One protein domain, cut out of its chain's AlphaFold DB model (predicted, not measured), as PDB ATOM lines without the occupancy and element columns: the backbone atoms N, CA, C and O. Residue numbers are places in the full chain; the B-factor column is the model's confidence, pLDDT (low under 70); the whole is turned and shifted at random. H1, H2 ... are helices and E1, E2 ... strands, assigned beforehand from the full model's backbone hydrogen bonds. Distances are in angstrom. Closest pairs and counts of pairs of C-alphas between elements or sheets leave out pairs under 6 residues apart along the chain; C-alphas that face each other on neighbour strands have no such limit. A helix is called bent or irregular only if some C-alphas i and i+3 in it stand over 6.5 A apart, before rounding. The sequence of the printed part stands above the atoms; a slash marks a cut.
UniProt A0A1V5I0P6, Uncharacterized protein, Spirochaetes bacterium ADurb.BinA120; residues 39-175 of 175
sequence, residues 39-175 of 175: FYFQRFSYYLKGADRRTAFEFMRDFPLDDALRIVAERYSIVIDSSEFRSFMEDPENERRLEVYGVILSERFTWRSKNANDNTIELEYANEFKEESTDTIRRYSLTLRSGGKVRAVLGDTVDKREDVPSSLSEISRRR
ATOM      1  N   PHE A  39      50.744  40.522   1.591       97.69
ATOM      2  CA  PHE A  39      50.211  39.401   2.352       97.69
ATOM      3  C   PHE A  39      51.217  38.259   2.355       97.69
ATOM      4  O   PHE A  39      51.949  38.056   1.390       97.69
ATOM      5  N   TYR A  40      51.208  37.472   3.425       98.12
ATOM      6  CA  TYR A  40      52.147  36.372   3.606       98.12
ATOM      7  C   TYR A  40      51.388  35.065   3.799       98.12
ATOM      8  O   TYR A  40      50.440  34.980   4.588       98.12
ATOM      9  N   PHE A  41      51.779  34.032   3.062       98.38
ATOM     10  CA  PHE A  41      51.212  32.707   3.237       98.38
ATOM     11  C   PHE A  41      51.712  32.111   4.553       98.38
ATOM     12  O   PHE A  41      52.894  31.826   4.721       98.38
ATOM     13  N   GLN A  42      50.798  31.940   5.502       97.75
ATOM     14  CA  GLN A  42      51.149  31.710   6.900       97.75
ATOM     15  C   GLN A  42      50.907  30.271   7.346       97.75
ATOM     16  O   GLN A  42      51.548  29.797   8.288       97.75
ATOM     17  N   ARG A  43      49.946  29.579   6.726       98.06
ATOM     18  CA  ARG A  43      49.507  28.259   7.183       98.06
ATOM     19  C   ARG A  43      48.937  27.425   6.046       98.06
ATOM     20  O   ARG A  43      48.073  27.897   5.314       98.06
ATOM     21  N   PHE A  44      49.345  26.161   5.996       98.38
ATOM     22  CA  PHE A  44      48.698  25.109   5.215       98.38
ATOM     23  C   PHE A  44      48.280  24.015   6.194       98.38
ATOM     24  O   PHE A  44      49.131  23.367   6.799       98.38
ATOM     25  N   SER A  45      46.974  23.806   6.360       97.06
ATOM     26  CA  SER A  45      46.437  22.671   7.122       97.06
ATOM     27  C   SER A  45      45.836  21.635   6.177       97.06
ATOM     28  O   SER A  45      45.003  21.973   5.342       97.06
ATOM     29  N   TYR A  46      46.242  20.379   6.319       95.56
ATOM     30  CA  TYR A  46      45.707  19.253   5.567       95.56
ATOM     31  C   TYR A  46      45.070  18.246   6.517       95.56
ATOM     32  O   TYR A  46      45.720  17.773   7.450       95.56
ATOM     33  N   TYR A  47      43.802  17.928   6.281       92.38
ATOM     34  CA  TYR A  47      43.060  16.922   7.025       92.38
ATOM     35  C   TYR A  47      42.912  15.680   6.153       92.38
ATOM     36  O   TYR A  47      42.218  15.699   5.133       92.38
ATOM     37  N   LEU A  48      43.572  14.602   6.563       87.62
ATOM     38  CA  LEU A  48      43.449  13.299   5.927       87.62
ATOM     39  C   LEU A  48      43.550  12.220   6.995       87.62
ATOM     40  O   LEU A  48      44.538  12.133   7.711       87.62
ATOM     41  N   LYS A  49      42.513  11.396   7.090       84.56
ATOM     42  CA  LYS A  49      42.436  10.305   8.056       84.56
ATOM     43  C   LYS A  49      43.311   9.121   7.637       84.56
ATOM     44  O   LYS A  49      43.138   8.609   6.535       84.56
ATOM     45  N   GLY A  50      44.147   8.634   8.557       81.00
ATOM     46  CA  GLY A  50      44.927   7.403   8.389       81.00
ATOM     47  C   GLY A  50      46.153   7.576   7.495       81.00
ATOM     48  O   GLY A  50      46.604   6.603   6.896       81.00
ATOM     49  N   ALA A  51      46.650   8.804   7.369       84.69
ATOM     50  CA  ALA A  51      47.817   9.126   6.568       84.69
ATOM     51  C   ALA A  51      49.036   9.340   7.458       84.69
ATOM     52  O   ALA A  51      48.930   9.690   8.625       84.69
ATOM     53  N   ASP A  52      50.225   9.161   6.900       89.31
ATOM     54  CA  ASP A  52      51.456   9.526   7.588       89.31
ATOM     55  C   ASP A  52      51.919  10.943   7.205       89.31
ATOM     56  O   ASP A  52      51.395  11.593   6.293       89.31
ATOM     57  N   ARG A  53      52.930  11.440   7.932       91.50
ATOM     58  CA  ARG A  53      53.536  12.751   7.656       91.50
ATOM     59  C   ARG A  53      54.080  12.834   6.237       91.50
ATOM     60  O   ARG A  53      53.931  13.881   5.617       91.50
ATOM     61  N   ARG A  54      54.663  11.748   5.727       93.25
ATOM     62  CA  ARG A  54      55.203  11.665   4.372       93.25
ATOM     63  C   ARG A  54      54.137  11.933   3.323       93.25
ATOM     64  O   ARG A  54      54.299  12.836   2.510       93.25
ATOM     65  N   THR A  55      53.024  11.214   3.397       93.25
ATOM     66  CA  THR A  55      51.879  11.380   2.497       93.25
ATOM     67  C   THR A  55      51.344  12.809   2.564       93.25
ATOM     68  O   THR A  55      51.056  13.420   1.536       93.25
ATOM     69  N   ALA A  56      51.234  13.380   3.767       94.12
ATOM     70  CA  ALA A  56      50.788  14.757   3.939       94.12
ATOM     71  C   ALA A  56      51.783  15.790   3.384       94.12
ATOM     72  O   ALA A  56      51.365  16.761   2.758       94.12
ATOM     73  N   PHE A  57      53.084  15.583   3.585       96.19
ATOM     74  CA  PHE A  57      54.140  16.456   3.078       96.19
ATOM     75  C   PHE A  57      54.181  16.445   1.550       96.19
ATOM     76  O   PHE A  57      54.136  17.506   0.932       96.19
ATOM     77  N   GLU A  58      54.174  15.258   0.938       96.75
ATOM     78  CA  GLU A  58      54.088  15.093  -0.517       96.75
ATOM     79  C   GLU A  58      52.806  15.745  -1.062       96.75
ATOM     80  O   GLU A  58      52.850  16.481  -2.047       96.75
ATOM     81  N   PHE A  59      51.670  15.577  -0.370       96.50
ATOM     82  CA  PHE A  59      50.424  16.240  -0.748       96.50
ATOM     83  C   PHE A  59      50.542  17.769  -0.742       96.50
ATOM     84  O   PHE A  59      50.120  18.402  -1.711       96.50
ATOM     85  N   MET A  60      51.077  18.358   0.335       97.88
ATOM     86  CA  MET A  60      51.223  19.810   0.467       97.88
ATOM     87  C   MET A  60      52.224  20.380  -0.541       97.88
ATOM     88  O   MET A  60      51.952  21.429  -1.124       97.88
ATOM     89  N   ARG A  61      53.354  19.696  -0.766       97.62
ATOM     90  CA  ARG A  61      54.374  20.087  -1.750       97.62
ATOM     91  C   ARG A  61      53.788  20.153  -3.158       97.62
ATOM     92  O   ARG A  61      54.001  21.137  -3.860       97.62
ATOM     93  N   ASP A  62      53.025  19.128  -3.530       97.38
ATOM     94  CA  ASP A  62      52.478  18.966  -4.880       97.38
ATOM     95  C   ASP A  62      51.127  19.687  -5.065       97.38
ATOM     96  O   ASP A  62      50.502  19.599  -6.123       97.38
ATOM     97  N   PHE A  63      50.637  20.390  -4.041       98.19
ATOM     98  CA  PHE A  63      49.407  21.169  -4.128       98.19
ATOM     99  C   PHE A  63      49.596  22.378  -5.069       98.19
ATOM    100  O   PHE A  63      50.630  23.052  -4.980       98.19
ATOM    101  N   PRO A  64      48.603  22.735  -5.913       97.69
ATOM    102  CA  PRO A  64      48.687  23.858  -6.859       97.69
ATOM    103  C   PRO A  64      48.543  25.227  -6.164       97.69
ATOM    104  O   PRO A  64      47.695  26.052  -6.509       97.69
ATOM    105  N   LEU A  65      49.357  25.471  -5.134       97.56
ATOM    106  CA  LEU A  65      49.262  26.651  -4.283       97.56
ATOM    107  C   LEU A  65      49.618  27.933  -5.050       97.56
ATOM    108  O   LEU A  65      48.965  28.943  -4.824       97.56
ATOM    109  N   ASP A  66      50.586  27.913  -5.972       97.12
ATOM    110  CA  ASP A  66      50.993  29.134  -6.690       97.12
ATOM    111  C   ASP A  66      49.870  29.659  -7.583       97.12
ATOM    112  O   ASP A  66      49.577  30.852  -7.564       97.12
ATOM    113  N   ASP A  67      49.175  28.772  -8.299       97.75
ATOM    114  CA  ASP A  67      48.015  29.158  -9.100       97.75
ATOM    115  C   ASP A  67      46.868  29.668  -8.229       97.75
ATOM    116  O   ASP A  67      46.270  30.702  -8.536       97.75
ATOM    117  N   ALA A  68      46.591  28.985  -7.114       97.44
ATOM    118  CA  ALA A  68      45.569  29.414  -6.169       97.44
ATOM    119  C   ALA A  68      45.872  30.813  -5.602       97.44
ATOM    120  O   ALA A  68      45.002  31.684  -5.611       97.44
ATOM    121  N   LEU A  69      47.106  31.053  -5.148       97.88
ATOM    122  CA  LEU A  69      47.519  32.345  -4.602       97.88
ATOM    123  C   LEU A  69      47.544  33.428  -5.681       97.88
ATOM    124  O   LEU A  69      47.064  34.526  -5.421       97.88
ATOM    125  N   ARG A  70      47.997  33.132  -6.902       97.75
ATOM    126  CA  ARG A  70      47.970  34.084  -8.021       97.75
ATOM    127  C   ARG A  70      46.554  34.590  -8.307       97.75
ATOM    128  O   ARG A  70      46.350  35.796  -8.399       97.75
ATOM    129  N   ILE A  71      45.562  33.700  -8.363       96.81
ATOM    130  CA  ILE A  71      44.154  34.088  -8.575       96.81
ATOM    131  C   ILE A  71      43.645  34.982  -7.436       96.81
ATOM    132  O   ILE A  71      42.915  35.947  -7.670       96.81
ATOM    133  N   VAL A  72      44.025  34.681  -6.192       96.31
ATOM    134  CA  VAL A  72      43.653  35.496  -5.025       96.31
ATOM    135  C   VAL A  72      44.329  36.871  -5.066       96.31
ATOM    136  O   VAL A  72      43.662  37.875  -4.805       96.31
ATOM    137  N   ALA A  73      45.613  36.926  -5.426       96.62
ATOM    138  CA  ALA A  73      46.377  38.157  -5.602       96.62
ATOM    139  C   ALA A  73      45.733  39.064  -6.654       96.62
ATOM    140  O   ALA A  73      45.454  40.230  -6.372       96.62
ATOM    141  N   GLU A  74      45.419  38.510  -7.828       95.38
ATOM    142  CA  GLU A  74      44.734  39.215  -8.914       95.38
ATOM    143  C   GLU A  74      43.366  39.743  -8.453       95.38
ATOM    144  O   GLU A  74      43.064  40.927  -8.611       95.38
ATOM    145  N   ARG A  75      42.559  38.893  -7.803       93.31
ATOM    146  CA  ARG A  75      41.203  39.240  -7.353       93.31
ATOM    147  C   ARG A  75      41.165  40.441  -6.411       93.31
ATOM    148  O   ARG A  75      40.266  41.270  -6.525       93.31
ATOM    149  N   TYR A  76      42.072  40.487  -5.440       93.88
ATOM    150  CA  TYR A  76      42.086  41.538  -4.420       93.88
ATOM    151  C   TYR A  76      43.113  42.637  -4.702       93.88
ATOM    152  O   TYR A  76      43.207  43.583  -3.925       93.88
ATOM    153  N   SER A  77      43.849  42.545  -5.818       94.00
ATOM    154  CA  SER A  77      44.942  43.462  -6.167       94.00
ATOM    155  C   SER A  77      45.979  43.597  -5.042       94.00
ATOM    156  O   SER A  77      46.367  44.710  -4.667       94.00
ATOM    157  N   ILE A  78      46.395  42.452  -4.492       95.69
ATOM    158  CA  ILE A  78      47.384  42.314  -3.411       95.69
ATOM    159  C   ILE A  78      48.605  41.526  -3.893       95.69
ATOM    160  O   ILE A  78      48.537  40.815  -4.892       95.69
ATOM    161  N   VAL A  79      49.713  41.624  -3.162       97.06
ATOM    162  CA  VAL A  79      50.915  40.807  -3.369       97.06
ATOM    163  C   VAL A  79      50.942  39.720  -2.303       97.06
ATOM    164  O   VAL A  79      50.665  40.005  -1.141       97.06
ATOM    165  N   ILE A  80      51.257  38.483  -2.686       98.06
ATOM    166  CA  ILE A  80      51.305  37.349  -1.760       98.06
ATOM    167  C   ILE A  80      52.689  36.712  -1.812       98.06
ATOM    168  O   ILE A  80      53.103  36.229  -2.863       98.06
ATOM    169  N   ASP A  81      53.372  36.673  -0.672       97.94
ATOM    170  CA  ASP A  81      54.636  35.962  -0.499       97.94
ATOM    171  C   ASP A  81      54.393  34.561   0.084       97.94
ATOM    172  O   ASP A  81      53.837  34.406   1.175       97.94
ATOM    173  N   SER A  82      54.805  33.532  -0.655       97.75
ATOM    174  CA  SER A  82      54.777  32.121  -0.248       97.75
ATOM    175  C   SER A  82      56.173  31.487  -0.178       97.75
ATOM    176  O   SER A  82      56.292  30.268  -0.036       97.75
ATOM    177  N   SER A  83      57.241  32.286  -0.253       97.25
ATOM    178  CA  SER A  83      58.628  31.815  -0.342       97.25
ATOM    179  C   SER A  83      59.046  30.928   0.836       97.25
ATOM    180  O   SER A  83      59.685  29.898   0.629       97.25
ATOM    181  N   GLU A  84      58.625  31.253   2.063       97.06
ATOM    182  CA  GLU A  84      58.923  30.436   3.249       97.06
ATOM    183  C   GLU A  84      58.301  29.034   3.149       97.06
ATOM    184  O   GLU A  84      58.933  28.042   3.516       97.06
ATOM    185  N   PHE A  85      57.083  28.934   2.611       97.81
ATOM    186  CA  PHE A  85      56.445  27.643   2.355       97.81
ATOM    187  C   PHE A  85      57.211  26.847   1.305       97.81
ATOM    188  O   PHE A  85      57.474  25.664   1.505       97.81
ATOM    189  N   ARG A  86      57.599  27.499   0.204       96.88
ATOM    190  CA  ARG A  86      58.347  26.859  -0.884       96.88
ATOM    191  C   ARG A  86      59.681  26.316  -0.391       96.88
ATOM    192  O   ARG A  86      59.924  25.122  -0.525       96.88
ATOM    193  N   SER A  87      60.456  27.143   0.305       96.62
ATOM    194  CA  SER A  87      61.724  26.731   0.908       96.62
ATOM    195  C   SER A  87      61.550  25.577   1.902       96.62
ATOM    196  O   SER A  87      62.370  24.662   1.939       96.62
ATOM    197  N   PHE A  88      60.462  25.562   2.684       97.19
ATOM    198  CA  PHE A  88      60.173  24.434   3.569       97.19
ATOM    199  C   PHE A  88      59.898  23.138   2.794       97.19
ATOM    200  O   PHE A  88      60.365  22.079   3.206       97.19
ATOM    201  N   MET A  89      59.145  23.212   1.694       96.94
ATOM    202  CA  MET A  89      58.736  22.046   0.902       96.94
ATOM    203  C   MET A  89      59.837  21.505  -0.026       96.94
ATOM    204  O   MET A  89      59.745  20.359  -0.466       96.94
ATOM    205  N   GLU A  90      60.871  22.297  -0.317       96.06
ATOM    206  CA  GLU A  90      62.028  21.895  -1.132       96.06
ATOM    207  C   GLU A  90      62.968  20.910  -0.424       96.06
ATOM    208  O   GLU A  90      63.629  20.120  -1.095       96.06
ATOM    209  N   ASP A  91      63.021  20.930   0.910       95.88
ATOM    210  CA  ASP A  91      63.852  20.027   1.711       95.88
ATOM    211  C   ASP A  91      63.007  18.863   2.272       95.88
ATOM    212  O   ASP A  91      62.204  19.072   3.187       95.88
ATOM    213  N   PRO A  92      63.178  17.625   1.764       92.31
ATOM    214  CA  PRO A  92      62.403  16.466   2.202       92.31
ATOM    215  C   PRO A  92      62.554  16.130   3.692       92.31
ATOM    216  O   PRO A  92      61.635  15.559   4.280       92.31
ATOM    217  N   GLU A  93      63.664  16.501   4.340       93.69
ATOM    218  CA  GLU A  93      63.860  16.248   5.776       93.69
ATOM    219  C   GLU A  93      62.878  17.060   6.643       93.69
ATOM    220  O   GLU A  93      62.604  16.714   7.801       93.69
ATOM    221  N   ASN A  94      62.271  18.109   6.074       94.94
ATOM    222  CA  ASN A  94      61.255  18.911   6.745       94.94
ATOM    223  C   ASN A  94      59.922  18.181   6.950       94.94
ATOM    224  O   ASN A  94      59.112  18.648   7.753       94.94
ATOM    225  N   GLU A  95      59.708  17.015   6.334       93.12
ATOM    226  CA  GLU A  95      58.543  16.155   6.583       93.12
ATOM    227  C   GLU A  95      58.297  15.951   8.088       93.12
ATOM    228  O   GLU A  95      57.189  16.139   8.601       93.12
ATOM    229  N   ARG A  96      59.364  15.641   8.832       91.12
ATOM    230  CA  ARG A  96      59.305  15.369  10.279       91.12
ATOM    231  C   ARG A  96      58.933  16.598  11.106       91.12
ATOM    232  O   ARG A  96      58.557  16.458  12.267       91.12
ATOM    233  N   ARG A  97      59.059  17.789  10.520       92.44
ATOM    234  CA  ARG A  97      58.784  19.081  11.154       92.44
ATOM    235  C   ARG A  97      57.342  19.545  10.944       92.44
ATOM    236  O   ARG A  97      56.987  20.583  11.497       92.44
ATOM    237  N   LEU A  98      56.521  18.809  10.188       92.88
ATOM    238  CA  LEU A  98      55.087  19.074  10.126       92.88
ATOM    239  C   LEU A  98      54.442  18.857  11.497       92.88
ATOM    240  O   LEU A  98      54.618  17.816  12.141       92.88
ATOM    241  N   GLU A  99      53.655  19.843  11.921       92.69
ATOM    242  CA  GLU A  99      52.826  19.726  13.111       92.69
ATOM    243  C   GLU A  99      51.729  18.694  12.839       92.69
ATOM    244  O   GLU A  99      51.041  18.761  11.819       92.69
ATOM    245  N   VAL A 100      51.549  17.743  13.755       89.19
ATOM    246  CA  VAL A 100      50.509  16.716  13.648       89.19
ATOM    247  C   VAL A 100      49.626  16.791  14.875       89.19
ATOM    248  O   VAL A 100      50.106  16.691  16.003       89.19
ATOM    249  N   TYR A 101      48.331  16.956  14.643       84.12
ATOM    250  CA  TYR A 101      47.312  16.971  15.683       84.12
ATOM    251  C   TYR A 101      46.224  15.958  15.335       84.12
ATOM    252  O   TYR A 101      45.662  16.021  14.246       84.12
ATOM    253  N   GLY A 102      45.905  15.050  16.257       67.06
ATOM    254  CA  GLY A 102      44.842  14.066  16.067       67.06
ATOM    255  C   GLY A 102      44.819  12.991  17.152       67.06
ATOM    256  O   GLY A 102      45.863  12.604  17.667       67.06
ATOM    257  N   VAL A 103      43.623  12.507  17.497       54.88
ATOM    258  CA  VAL A 103      43.425  11.325  18.352       54.88
ATOM    259  C   VAL A 103      43.072  10.157  17.434       54.88
ATOM    260  O   VAL A 103      41.906   9.984  17.104       54.88
ATOM    261  N   ILE A 104      44.079   9.405  16.974       52.38
ATOM    262  CA  ILE A 104      44.007   8.102  16.264       52.38
ATOM    263  C   ILE A 104      43.236   8.076  14.909       52.38
ATOM    264  O   ILE A 104      43.542   7.238  14.070       52.38
ATOM    265  N   LEU A 105      42.271   8.970  14.640       53.31
ATOM    266  CA  LEU A 105      41.338   8.898  13.499       53.31
ATOM    267  C   LEU A 105      41.048  10.237  12.788       53.31
ATOM    268  O   LEU A 105      40.375  10.218  11.763       53.31
ATOM    269  N   SER A 106      41.523  11.376  13.294       56.09
ATOM    270  CA  SER A 106      41.378  12.686  12.635       56.09
ATOM    271  C   SER A 106      42.729  13.377  12.630       56.09
ATOM    272  O   SER A 106      43.058  14.104  13.566       56.09
ATOM    273  N   GLU A 107      43.542  13.080  11.622       81.06
ATOM    274  CA  GLU A 107      44.898  13.603  11.527       81.06
ATOM    275  C   GLU A 107      44.886  14.910  10.742       81.06
ATOM    276  O   GLU A 107      44.514  14.978   9.568       81.06
ATOM    277  N   ARG A 108      45.273  15.974  11.440       91.75
ATOM    278  CA  ARG A 108      45.565  17.275  10.865       91.75
ATOM    279  C   ARG A 108      47.073  17.434  10.795       91.75
ATOM    280  O   ARG A 108      47.736  17.514  11.830       91.75
ATOM    281  N   PHE A 109      47.577  17.561   9.581       94.25
ATOM    282  CA  PHE A 109      48.953  17.925   9.281       94.25
ATOM    283  C   PHE A 109      49.000  19.423   9.032       94.25
ATOM    284  O   PHE A 109      48.133  19.972   8.352       94.25
ATOM    285  N   THR A 110      49.954  20.130   9.619       96.06
ATOM    286  CA  THR A 110      50.035  21.584   9.483       96.06
ATOM    287  C   THR A 110      51.467  22.024   9.245       96.06
ATOM    288  O   THR A 110      52.371  21.723  10.023       96.06
ATOM    289  N   TRP A 111      51.646  22.785   8.171       97.44
ATOM    290  CA  TRP A 111      52.767  23.696   8.036       97.44
ATOM    291  C   TRP A 111      52.339  25.084   8.519       97.44
ATOM    292  O   TRP A 111      51.233  25.546   8.212       97.44
ATOM    293  N   ARG A 112      53.220  25.754   9.262       97.00
ATOM    294  CA  ARG A 112      53.029  27.122   9.739       97.00
ATOM    295  C   ARG A 112      54.335  27.896   9.612       97.00
ATOM    296  O   ARG A 112      55.374  27.413  10.061       97.00
ATOM    297  N   SER A 113      54.259  29.093   9.041       95.44
ATOM    298  CA  SER A 113      55.385  30.026   9.022       95.44
ATOM    299  C   SER A 113      55.776  30.420  10.450       95.44
ATOM    300  O   SER A 113      54.926  30.559  11.338       95.44
ATOM    301  N   LYS A 114      57.080  30.589  10.674       91.31
ATOM    302  CA  LYS A 114      57.627  31.038  11.964       91.31
ATOM    303  C   LYS A 114      57.545  32.552  12.142       91.31
ATOM    304  O   LYS A 114      57.642  33.035  13.268       91.31
ATOM    305  N   ASN A 115      57.386  33.286  11.045       90.69
ATOM    306  CA  ASN A 115      57.364  34.738  11.036       90.69
ATOM    307  C   ASN A 115      55.942  35.227  11.282       90.69
ATOM    308  O   ASN A 115      55.023  34.850  10.565       90.69
ATOM    309  N   ALA A 116      55.743  36.059  12.299       88.25
ATOM    310  CA  ALA A 116      54.443  36.671  12.528       88.25
ATOM    311  C   ALA A 116      54.255  37.844  11.558       88.25
ATOM    312  O   ALA A 116      55.040  38.788  11.581       88.25
ATOM    313  N   ASN A 117      53.205  37.779  10.741       92.56
ATOM    314  CA  ASN A 117      52.795  38.852   9.840       92.56
ATOM    315  C   ASN A 117      51.357  39.280  10.155       92.56
ATOM    316  O   ASN A 117      50.530  38.453  10.544       92.56
ATOM    317  N   ASP A 118      51.049  40.563   9.968       91.00
ATOM    318  CA  ASP A 118      49.707  41.103  10.237       91.00
ATOM    319  C   ASP A 118      48.697  40.758   9.135       91.00
ATOM    320  O   ASP A 118      47.514  40.519   9.415       91.00
ATOM    321  N   ASN A 119      49.172  40.738   7.888       95.94
ATOM    322  CA  ASN A 119      48.411  40.396   6.695       95.94
ATOM    323  C   ASN A 119      48.755  38.970   6.271       95.94
ATOM    324  O   ASN A 119      49.858  38.699   5.794       95.94
ATOM    325  N   THR A 120      47.818  38.044   6.452       97.25
ATOM    326  CA  THR A 120      48.089  36.618   6.263       97.25
ATOM    327  C   THR A 120      47.094  35.945   5.346       97.25
ATOM    328  O   THR A 120      45.934  36.351   5.224       97.25
ATOM    329  N   ILE A 121      47.566  34.873   4.718       97.81
ATOM    330  CA  ILE A 121      46.749  33.925   3.976       97.81
ATOM    331  C   ILE A 121      46.949  32.544   4.575       97.81
ATOM    332  O   ILE A 121      48.074  32.082   4.767       97.81
ATOM    333  N   GLU A 122      45.841  31.881   4.873       98.19
ATOM    334  CA  GLU A 122      45.827  30.539   5.435       98.19
ATOM    335  C   GLU A 122      44.980  29.634   4.549       98.19
ATOM    336  O   GLU A 122      43.841  29.980   4.228       98.19
ATOM    337  N   LEU A 123      45.528  28.480   4.177       98.44
ATOM    338  CA  LEU A 123      44.828  27.451   3.423       98.44
ATOM    339  C   LEU A 123      44.526  26.254   4.322       98.44
ATOM    340  O   LEU A 123      45.389  25.759   5.051       98.44
ATOM    341  N   GLU A 124      43.299  25.764   4.235       97.50
ATOM    342  CA  GLU A 124      42.895  24.481   4.793       97.50
ATOM    343  C   GLU A 124      42.325  23.604   3.683       97.50
ATOM    344  O   GLU A 124      41.517  24.069   2.881       97.50
ATOM    345  N   TYR A 125      42.737  22.341   3.644       96.81
ATOM    346  CA  TYR A 125      42.229  21.337   2.719       96.81
ATOM    347  C   TYR A 125      41.855  20.076   3.491       96.81
ATOM    348  O   TYR A 125      42.654  19.583   4.287       96.81
ATOM    349  N   ALA A 126      40.664  19.541   3.257       93.44
ATOM    350  CA  ALA A 126      40.156  18.370   3.953       93.44
ATOM    351  C   ALA A 126      39.627  17.325   2.974       93.44
ATOM    352  O   ALA A 126      38.898  17.656   2.039       93.44
ATOM    353  N   ASN A 127      39.982  16.065   3.226       89.19
ATOM    354  CA  ASN A 127      39.313  14.907   2.648       89.19
ATOM    355  C   ASN A 127      38.403  14.299   3.715       89.19
ATOM    356  O   ASN A 127      38.878  13.782   4.728       89.19
ATOM    357  N   GLU A 128      37.103  14.356   3.476       81.31
ATOM    358  CA  GLU A 128      36.081  13.833   4.373       81.31
ATOM    359  C   GLU A 128      35.318  12.714   3.665       81.31
ATOM    360  O   GLU A 128      35.036  12.793   2.472       81.31
ATOM    361  N   PHE A 129      34.977  11.654   4.392       74.50
ATOM    362  CA  PHE A 129      34.039  10.656   3.885       74.50
ATOM    363  C   PHE A 129      32.620  11.153   4.132       74.50
ATOM    364  O   PHE A 129      32.305  11.634   5.223       74.50
ATOM    365  N   LYS A 130      31.766  11.040   3.119       73.06
ATOM    366  CA  LYS A 130      30.355  11.389   3.229       73.06
ATOM    367  C   LYS A 130      29.617  10.298   4.011       73.06
ATOM    368  O   LYS A 130      29.050   9.394   3.411       73.06
ATOM    369  N   GLU A 131      29.627  10.387   5.338       67.06
ATOM    370  CA  GLU A 131      28.925   9.454   6.241       67.06
ATOM    371  C   GLU A 131      29.113   7.966   5.852       67.06
ATOM    372  O   GLU A 131      30.235   7.551   5.575       67.06
ATOM    373  N   GLU A 132      28.042   7.159   5.842       59.12
ATOM    374  CA  GLU A 132      28.018   5.725   5.495       59.12
ATOM    375  C   GLU A 132      28.349   5.424   4.013       59.12
ATOM    376  O   GLU A 132      28.229   4.280   3.572       59.12
ATOM    377  N   SER A 133      28.760   6.426   3.225       64.88
ATOM    378  CA  SER A 133      29.189   6.256   1.835       64.88
ATOM    379  C   SER A 133      30.706   6.076   1.717       64.88
ATOM    380  O   SER A 133      31.501   6.588   2.506       64.88
ATOM    381  N   THR A 134      31.126   5.402   0.648       67.31
ATOM    382  CA  THR A 134      32.517   5.409   0.176       67.31
ATOM    383  C   THR A 134      32.899   6.716  -0.529       67.31
ATOM    384  O   THR A 134      34.058   6.896  -0.901       67.31
ATOM    385  N   ASP A 135      31.943   7.626  -0.736       75.44
ATOM    386  CA  ASP A 135      32.183   8.900  -1.410       75.44
ATOM    387  C   ASP A 135      33.083   9.808  -0.568       75.44
ATOM    388  O   ASP A 135      32.804  10.114   0.593       75.44
ATOM    389  N   THR A 136      34.167  10.276  -1.185       78.69
ATOM    390  CA  THR A 136      35.075  11.255  -0.582       78.69
ATOM    391  C   THR A 136      34.677  12.656  -1.029       78.69
ATOM    392  O   THR A 136      34.733  12.969  -2.216       78.69
ATOM    393  N   ILE A 137      34.316  13.509  -0.076       88.12
ATOM    394  CA  ILE A 137      34.143  14.945  -0.266       88.12
ATOM    395  C   ILE A 137      35.489  15.609  -0.011       88.12
ATOM    396  O   ILE A 137      36.111  15.400   1.032       88.12
ATOM    397  N   ARG A 138      35.941  16.432  -0.956       93.25
ATOM    398  CA  ARG A 138      37.157  17.226  -0.784       93.25
ATOM    399  C   ARG A 138      36.784  18.687  -0.718       93.25
ATOM    400  O   ARG A 138      36.111  19.199  -1.605       93.25
ATOM    401  N   ARG A 139      37.213  19.359   0.339       94.88
ATOM    402  CA  ARG A 139      36.889  20.761   0.578       94.88
ATOM    403  C   ARG A 139      38.158  21.546   0.811       94.88
ATOM    404  O   ARG A 139      39.067  21.077   1.492       94.88
ATOM    405  N   TYR A 140      38.182  22.768   0.303       96.69
ATOM    406  CA  TYR A 140      39.236  23.719   0.614       96.69
ATOM    407  C   TYR A 140      38.658  25.012   1.186       96.69
ATOM    408  O   TYR A 140      37.492  25.358   0.980       96.69
ATOM    409  N   SER A 141      39.493  25.745   1.912       97.25
ATOM    410  CA  SER A 141      39.240  27.133   2.261       97.25
ATOM    411  C   SER A 141      40.537  27.932   2.286       97.25
ATOM    412  O   SER A 141      41.577  27.438   2.709       97.25
ATOM    413  N   LEU A 142      40.458  29.172   1.830       97.38
ATOM    414  CA  LEU A 142      41.492  30.191   1.837       97.38
ATOM    415  C   LEU A 142      40.961  31.379   2.625       97.38
ATOM    416  O   LEU A 142      39.972  32.008   2.245       97.38
ATOM    417  N   THR A 143      41.615  31.671   3.740       97.25
ATOM    418  CA  THR A 143      41.243  32.760   4.641       97.25
ATOM    419  C   THR A 143      42.277  33.865   4.541       97.25
ATOM    420  O   THR A 143      43.454  33.631   4.800       97.25
ATOM    421  N   LEU A 144      41.827  35.074   4.204       96.81
ATOM    422  CA  LEU A 144      42.654  36.275   4.214       96.81
ATOM    423  C   LEU A 144      42.400  37.030   5.516       96.81
ATOM    424  O   LEU A 144      41.244  37.317   5.860       96.81
ATOM    425  N   ARG A 145      43.467  37.382   6.230       95.62
ATOM    426  CA  ARG A 145      43.409  38.176   7.459       95.62
ATOM    427  C   ARG A 145      44.247  39.436   7.319       95.62
ATOM    428  O   ARG A 145      45.261  39.425   6.642       95.62
ATOM    429  N   SER A 146      43.816  40.504   7.981       93.75
ATOM    430  CA  SER A 146      44.576  41.751   8.096       93.75
ATOM    431  C   SER A 146      44.354  42.362   9.475       93.75
ATOM    432  O   SER A 146      43.197  42.557   9.893       93.75
ATOM    433  N   GLY A 147      45.451  42.604  10.198       88.88
ATOM    434  CA  GLY A 147      45.438  43.034  11.599       88.88
ATOM    435  C   GLY A 147      44.736  42.012  12.498       88.88
ATOM    436  O   GLY A 147      43.872  42.369  13.302       88.88
ATOM    437  N   GLY A 148      44.986  40.719  12.257       85.56
ATOM    438  CA  GLY A 148      44.392  39.590  12.988       85.56
ATOM    439  C   GLY A 148      42.914  39.285  12.682       85.56
ATOM    440  O   GLY A 148      42.393  38.254  13.115       85.56
ATOM    441  N   LYS A 149      42.220  40.131  11.911       90.75
ATOM    442  CA  LYS A 149      40.793  39.965  11.584       90.75
ATOM    443  C   LYS A 149      40.602  39.312  10.222       90.75
ATOM    444  O   LYS A 149      41.287  39.672   9.271       90.75
ATOM    445  N   VAL A 150      39.628  38.407  10.114       93.69
ATOM    446  CA  VAL A 150      39.239  37.771   8.843       93.69
ATOM    447  C   VAL A 150      38.583  38.799   7.925       93.69
ATOM    448  O   VAL A 150      37.611  39.439   8.325       93.69
ATOM    449  N   ARG A 151      39.111  38.941   6.704       94.19
ATOM    450  CA  ARG A 151      38.662  39.910   5.687       94.19
ATOM    451  C   ARG A 151      38.011  39.261   4.481       94.19
ATOM    452  O   ARG A 151      37.135  39.864   3.871       94.19
ATOM    453  N   ALA A 152      38.416  38.043   4.151       94.06
ATOM    454  CA  ALA A 152      37.776  37.235   3.131       94.06
ATOM    455  C   ALA A 152      37.952  35.754   3.455       94.06
ATOM    456  O   ALA A 152      38.945  35.353   4.064       94.06
ATOM    457  N   VAL A 153      36.975  34.961   3.028       94.88
ATOM    458  CA  VAL A 153      37.047  33.503   3.017       94.88
ATOM    459  C   VAL A 153      36.575  33.054   1.645       94.88
ATOM    460  O   VAL A 153      35.479  33.418   1.216       94.88
ATOM    461  N   LEU A 154      37.419  32.300   0.954       94.56
ATOM    462  CA  LEU A 154      37.123  31.648  -0.315       94.56
ATOM    463  C   LEU A 154      37.196  30.149  -0.082       94.56
ATOM    464  O   LEU A 154      38.093  29.692   0.613       94.56
ATOM    465  N   GLY A 155      36.275  29.370  -0.620       94.31
ATOM    466  CA  GLY A 155      36.302  27.930  -0.415       94.31
ATOM    467  C   GLY A 155      35.113  27.264  -1.062       94.31
ATOM    468  O   GLY A 155      34.042  27.865  -1.154       94.31
ATOM    469  N   ASP A 156      35.324  26.033  -1.496       94.75
ATOM    470  CA  ASP A 156      34.307  25.209  -2.129       94.75
ATOM    471  C   ASP A 156      34.638  23.724  -1.945       94.75
ATOM    472  O   ASP A 156      35.659  23.355  -1.347       94.75
ATOM    473  N   THR A 157      33.760  22.880  -2.469       94.12
ATOM    474  CA  THR A 157      34.003  21.456  -2.682       94.12
ATOM    475  C   THR A 157      34.595  21.241  -4.072       94.12
ATOM    476  O   THR A 157      34.185  21.889  -5.031       94.12
ATOM    477  N   VAL A 158      35.564  20.336  -4.181       94.69
ATOM    478  CA  VAL A 158      36.249  19.994  -5.432       94.69
ATOM    479  C   VAL A 158      36.352  18.483  -5.594       94.69
ATOM    480  O   VAL A 158      36.371  17.745  -4.608       94.69
ATOM    481  N   ASP A 159      36.464  18.017  -6.836       91.75
ATOM    482  CA  ASP A 159      36.694  16.600  -7.108       91.75
ATOM    483  C   ASP A 159      38.150  16.224  -6.838       91.75
ATOM    484  O   ASP A 159      38.418  15.158  -6.281       91.75
ATOM    485  N   LYS A 160      39.106  17.090  -7.183       93.56
ATOM    486  CA  LYS A 160      40.539  16.887  -6.944       93.56
ATOM    487  C   LYS A 160      41.215  18.182  -6.494       93.56
ATOM    488  O   LYS A 160      40.689  19.278  -6.672       93.56
ATOM    489  N   ARG A 161      42.418  18.072  -5.920       94.12
ATOM    490  CA  ARG A 161      43.189  19.249  -5.472       94.12
ATOM    491  C   ARG A 161      43.562  20.168  -6.640       94.12
ATOM    492  O   ARG A 161      43.659  21.375  -6.458       94.12
ATOM    493  N   GLU A 162      43.733  19.597  -7.831       96.94
ATOM    494  CA  GLU A 162      44.043  20.305  -9.075       96.94
ATOM    495  C   GLU A 162      42.896  21.220  -9.534       96.94
ATOM    496  O   GLU A 162      43.139  22.165 -10.279       96.94
ATOM    497  N   ASP A 163      41.671  20.999  -9.042       96.38
ATOM    498  CA  ASP A 163      40.491  21.805  -9.379       96.38
ATOM    499  C   ASP A 163      40.331  23.036  -8.462       96.38
ATOM    500  O   ASP A 163      39.440  23.865  -8.653       96.38
ATOM    501  N   VAL A 164      41.189  23.204  -7.448       96.69
ATOM    502  CA  VAL A 164      41.121  24.361  -6.539       96.69
ATOM    503  C   VAL A 164      41.308  25.696  -7.283       96.69
ATOM    504  O   VAL A 164      40.492  26.599  -7.076       96.69
ATOM    505  N   PRO A 165      42.303  25.868  -8.181       97.06
ATOM    506  CA  PRO A 165      42.446  27.104  -8.952       97.06
ATOM    507  C   PRO A 165      41.243  27.417  -9.858       97.06
ATOM    508  O   PRO A 165      40.815  28.571  -9.946       97.06
ATOM    509  N   SER A 166      40.656  26.417 -10.522       95.81
ATOM    510  CA  SER A 166      39.476  26.640 -11.371       95.81
ATOM    511  C   SER A 166      38.263  27.045 -10.530       95.81
ATOM    512  O   SER A 166      37.623  28.049 -10.845       95.81
ATOM    513  N   SER A 167      38.025  26.371  -9.399       95.19
ATOM    514  CA  SER A 167      36.993  26.753  -8.426       95.19
ATOM    515  C   SER A 167      37.172  28.198  -7.931       95.19
ATOM    516  O   SER A 167      36.236  28.998  -7.985       95.19
ATOM    517  N   LEU A 168      38.389  28.600  -7.541       94.81
ATOM    518  CA  LEU A 168      38.685  29.979  -7.126       94.81
ATOM    519  C   LEU A 168      38.390  31.007  -8.226       94.81
ATOM    520  O   LEU A 168      37.852  32.084  -7.940       94.81
ATOM    521  N   SER A 169      38.720  30.669  -9.473       92.69
ATOM    522  CA  SER A 169      38.459  31.507 -10.648       92.69
ATOM    523  C   SER A 169      36.964  31.660 -10.933       92.69
ATOM    524  O   SER A 169      36.511  32.713 -11.374       92.69
ATOM    525  N   GLU A 170      36.153  30.637 -10.672       91.44
ATOM    526  CA  GLU A 170      34.700  30.768 -10.784       91.44
ATOM    527  C   GLU A 170      34.126  31.667  -9.691       91.44
ATOM    528  O   GLU A 170      33.311  32.549  -9.974       91.44
ATOM    529  N   ILE A 171      34.582  31.502  -8.446       86.19
ATOM    530  CA  ILE A 171      34.148  32.348  -7.326       86.19
ATOM    531  C   ILE A 171      34.559  33.809  -7.571       86.19
ATOM    532  O   ILE A 171      33.890  34.725  -7.079       86.19
ATOM    533  N   SER A 172      35.658  34.064  -8.291       77.06
ATOM    534  CA  SER A 172      36.082  35.426  -8.639       77.06
ATOM    535  C   SER A 172      35.197  36.078  -9.701       77.06
ATOM    536  O   SER A 172      34.956  37.275  -9.596       77.06
ATOM    537  N   ARG A 173      34.634  35.306 -10.642       78.25
ATOM    538  CA  ARG A 173      33.767  35.808 -11.727       78.25
ATOM    539  C   ARG A 173      32.309  36.067 -11.335       78.25
ATOM    540  O   ARG A 173      31.608  36.760 -12.059       78.25
ATOM    541  N   ARG A 174      31.811  35.485 -10.238       70.12
ATOM    542  CA  ARG A 174      30.388  35.568  -9.831       70.12
ATOM    543  C   ARG A 174      29.987  36.897  -9.147       70.12
ATOM    544  O   ARG A 174      28.923  36.952  -8.532       70.12
ATOM    545  N   ARG A 175      30.809  37.948  -9.206       55.69
ATOM    546  CA  ARG A 175      30.523  39.294  -8.671       55.69
ATOM    547  C   ARG A 175      30.918  40.359  -9.677       55.69
ATOM    548  O   ARG A 175      30.291  41.434  -9.606       55.69
TER     549      ARG A 175
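This is residues 39 to 175 of the 175 residues of an uncharacterized protein of Spirochaetes bacterium ADurb.BinA120 (UniProt A0A1V5I0P6). Picture one twisted sheet with helices H1, H2, H3 and H5 over one face and no named helix over the other. Strands E1, E5, E6 and E7 run side by side through it; the short E4 and E3 extend it beyond E1, E2 joins near E1's first residues, and H4 only grazes the sheet. The printed part has 137 residues, with five named helices and seven named strands in the order E1 H1 H2 E2 H3 H4 E3 E4 E5 E6 E7 H5. The sheet is branched at E1, with parallel and antiparallel neighbours, and the class is mixed, helices and strands. The whole is compact, with a radius of gyration of the C-alphas of 14.9 A and spans of 40 by 34 by 25 A.

Start at E1, residues 39 to 47, which has three neighbours. On one side of it, beside residues 39 to 40, find E2, residues 79 to 81, parallel, with N 39 and O 79 2.8 A apart. On that same side, beside residues 42 to 47, E4, residues 108 to 112, is antiparallel, with N 46 and O 109 at 2.8 A. On the other side E5, residues 119 to 129, is parallel to E1, with N 42 and O 121 at 2.8 A. H1, residues 53 to 61, and H2, residues 65 to 76, lie between E1 and E2 in the chain: a strand-helix-strand unit, two parallel neighbour strands with helices between, its crossover right-handed. H1 is on the sheet at a height of 9.3 A, over E1 and E4. It touches H3, residues 83 to 90, at a steep tilt of 50 degrees, opposite ways, with C-alphas 61 and 89 closest at 5.5 A. H3 is on the same face, at a height of 10.0 A. H1 also touches H4, residues 92 to 97, with C-alphas 57 and 95 closest at 5.6 A. E3, residues 99 to 101, forms a hairpin with E4, where N 101 and O 108 are 2.9 A apart. E5, E6, residues 136 to 146, and E7, residues 149 to 158, make a meander, each strand the antiparallel neighbour of the one before; look at N 124 and O 141, 2.8 A, and N 142 and O 154, 2.7 A. H5, residues 161 to 173, is on the same face as H2, at a height of 6.8 A, over E7. H2 and H5 touch at a shallow tilt of 8 degrees, the same way, with C-alphas 68 and 165 closest at 4.8 A. H1, H2 and H3 have every O i to N i+4 pair within hydrogen-bond range; H5 has 7 of 9, and H4 0 of 2, but 2 of 3 O i to N i+3 pairs.

Find C-alpha 39 at (50.211, 39.401, 2.352); from there E1 runs 24.0 A to C-alpha 47. H1 is 12.0 A long, H2 16.5 A, E2 6.7 A, H3 10.5 A, H4 10.0 A, E3 6.7 A and E4 12.4 A. E5 starts at C-alpha 119, (48.411, 40.396, 6.695), and is 33.1 A long, as is E6. E7, 26.6 A, bends by 51 degrees at residue 152. H5 is 20.1 A long and ends at C-alpha 173, (33.767, 35.808, -11.727); it is only just irregular, with C-alphas 162 and 165 7.0 A apart.

The C-alphas of Glu 93 and Arg 175 are the two farthest apart, 43.0 A. The printed part has no cut and no long link. It ends at Arg 175, the chain's last residue. Its mean pLDDT is 90.8; look for values under 70 at residues 102 to 106, 131 to 134 and 175.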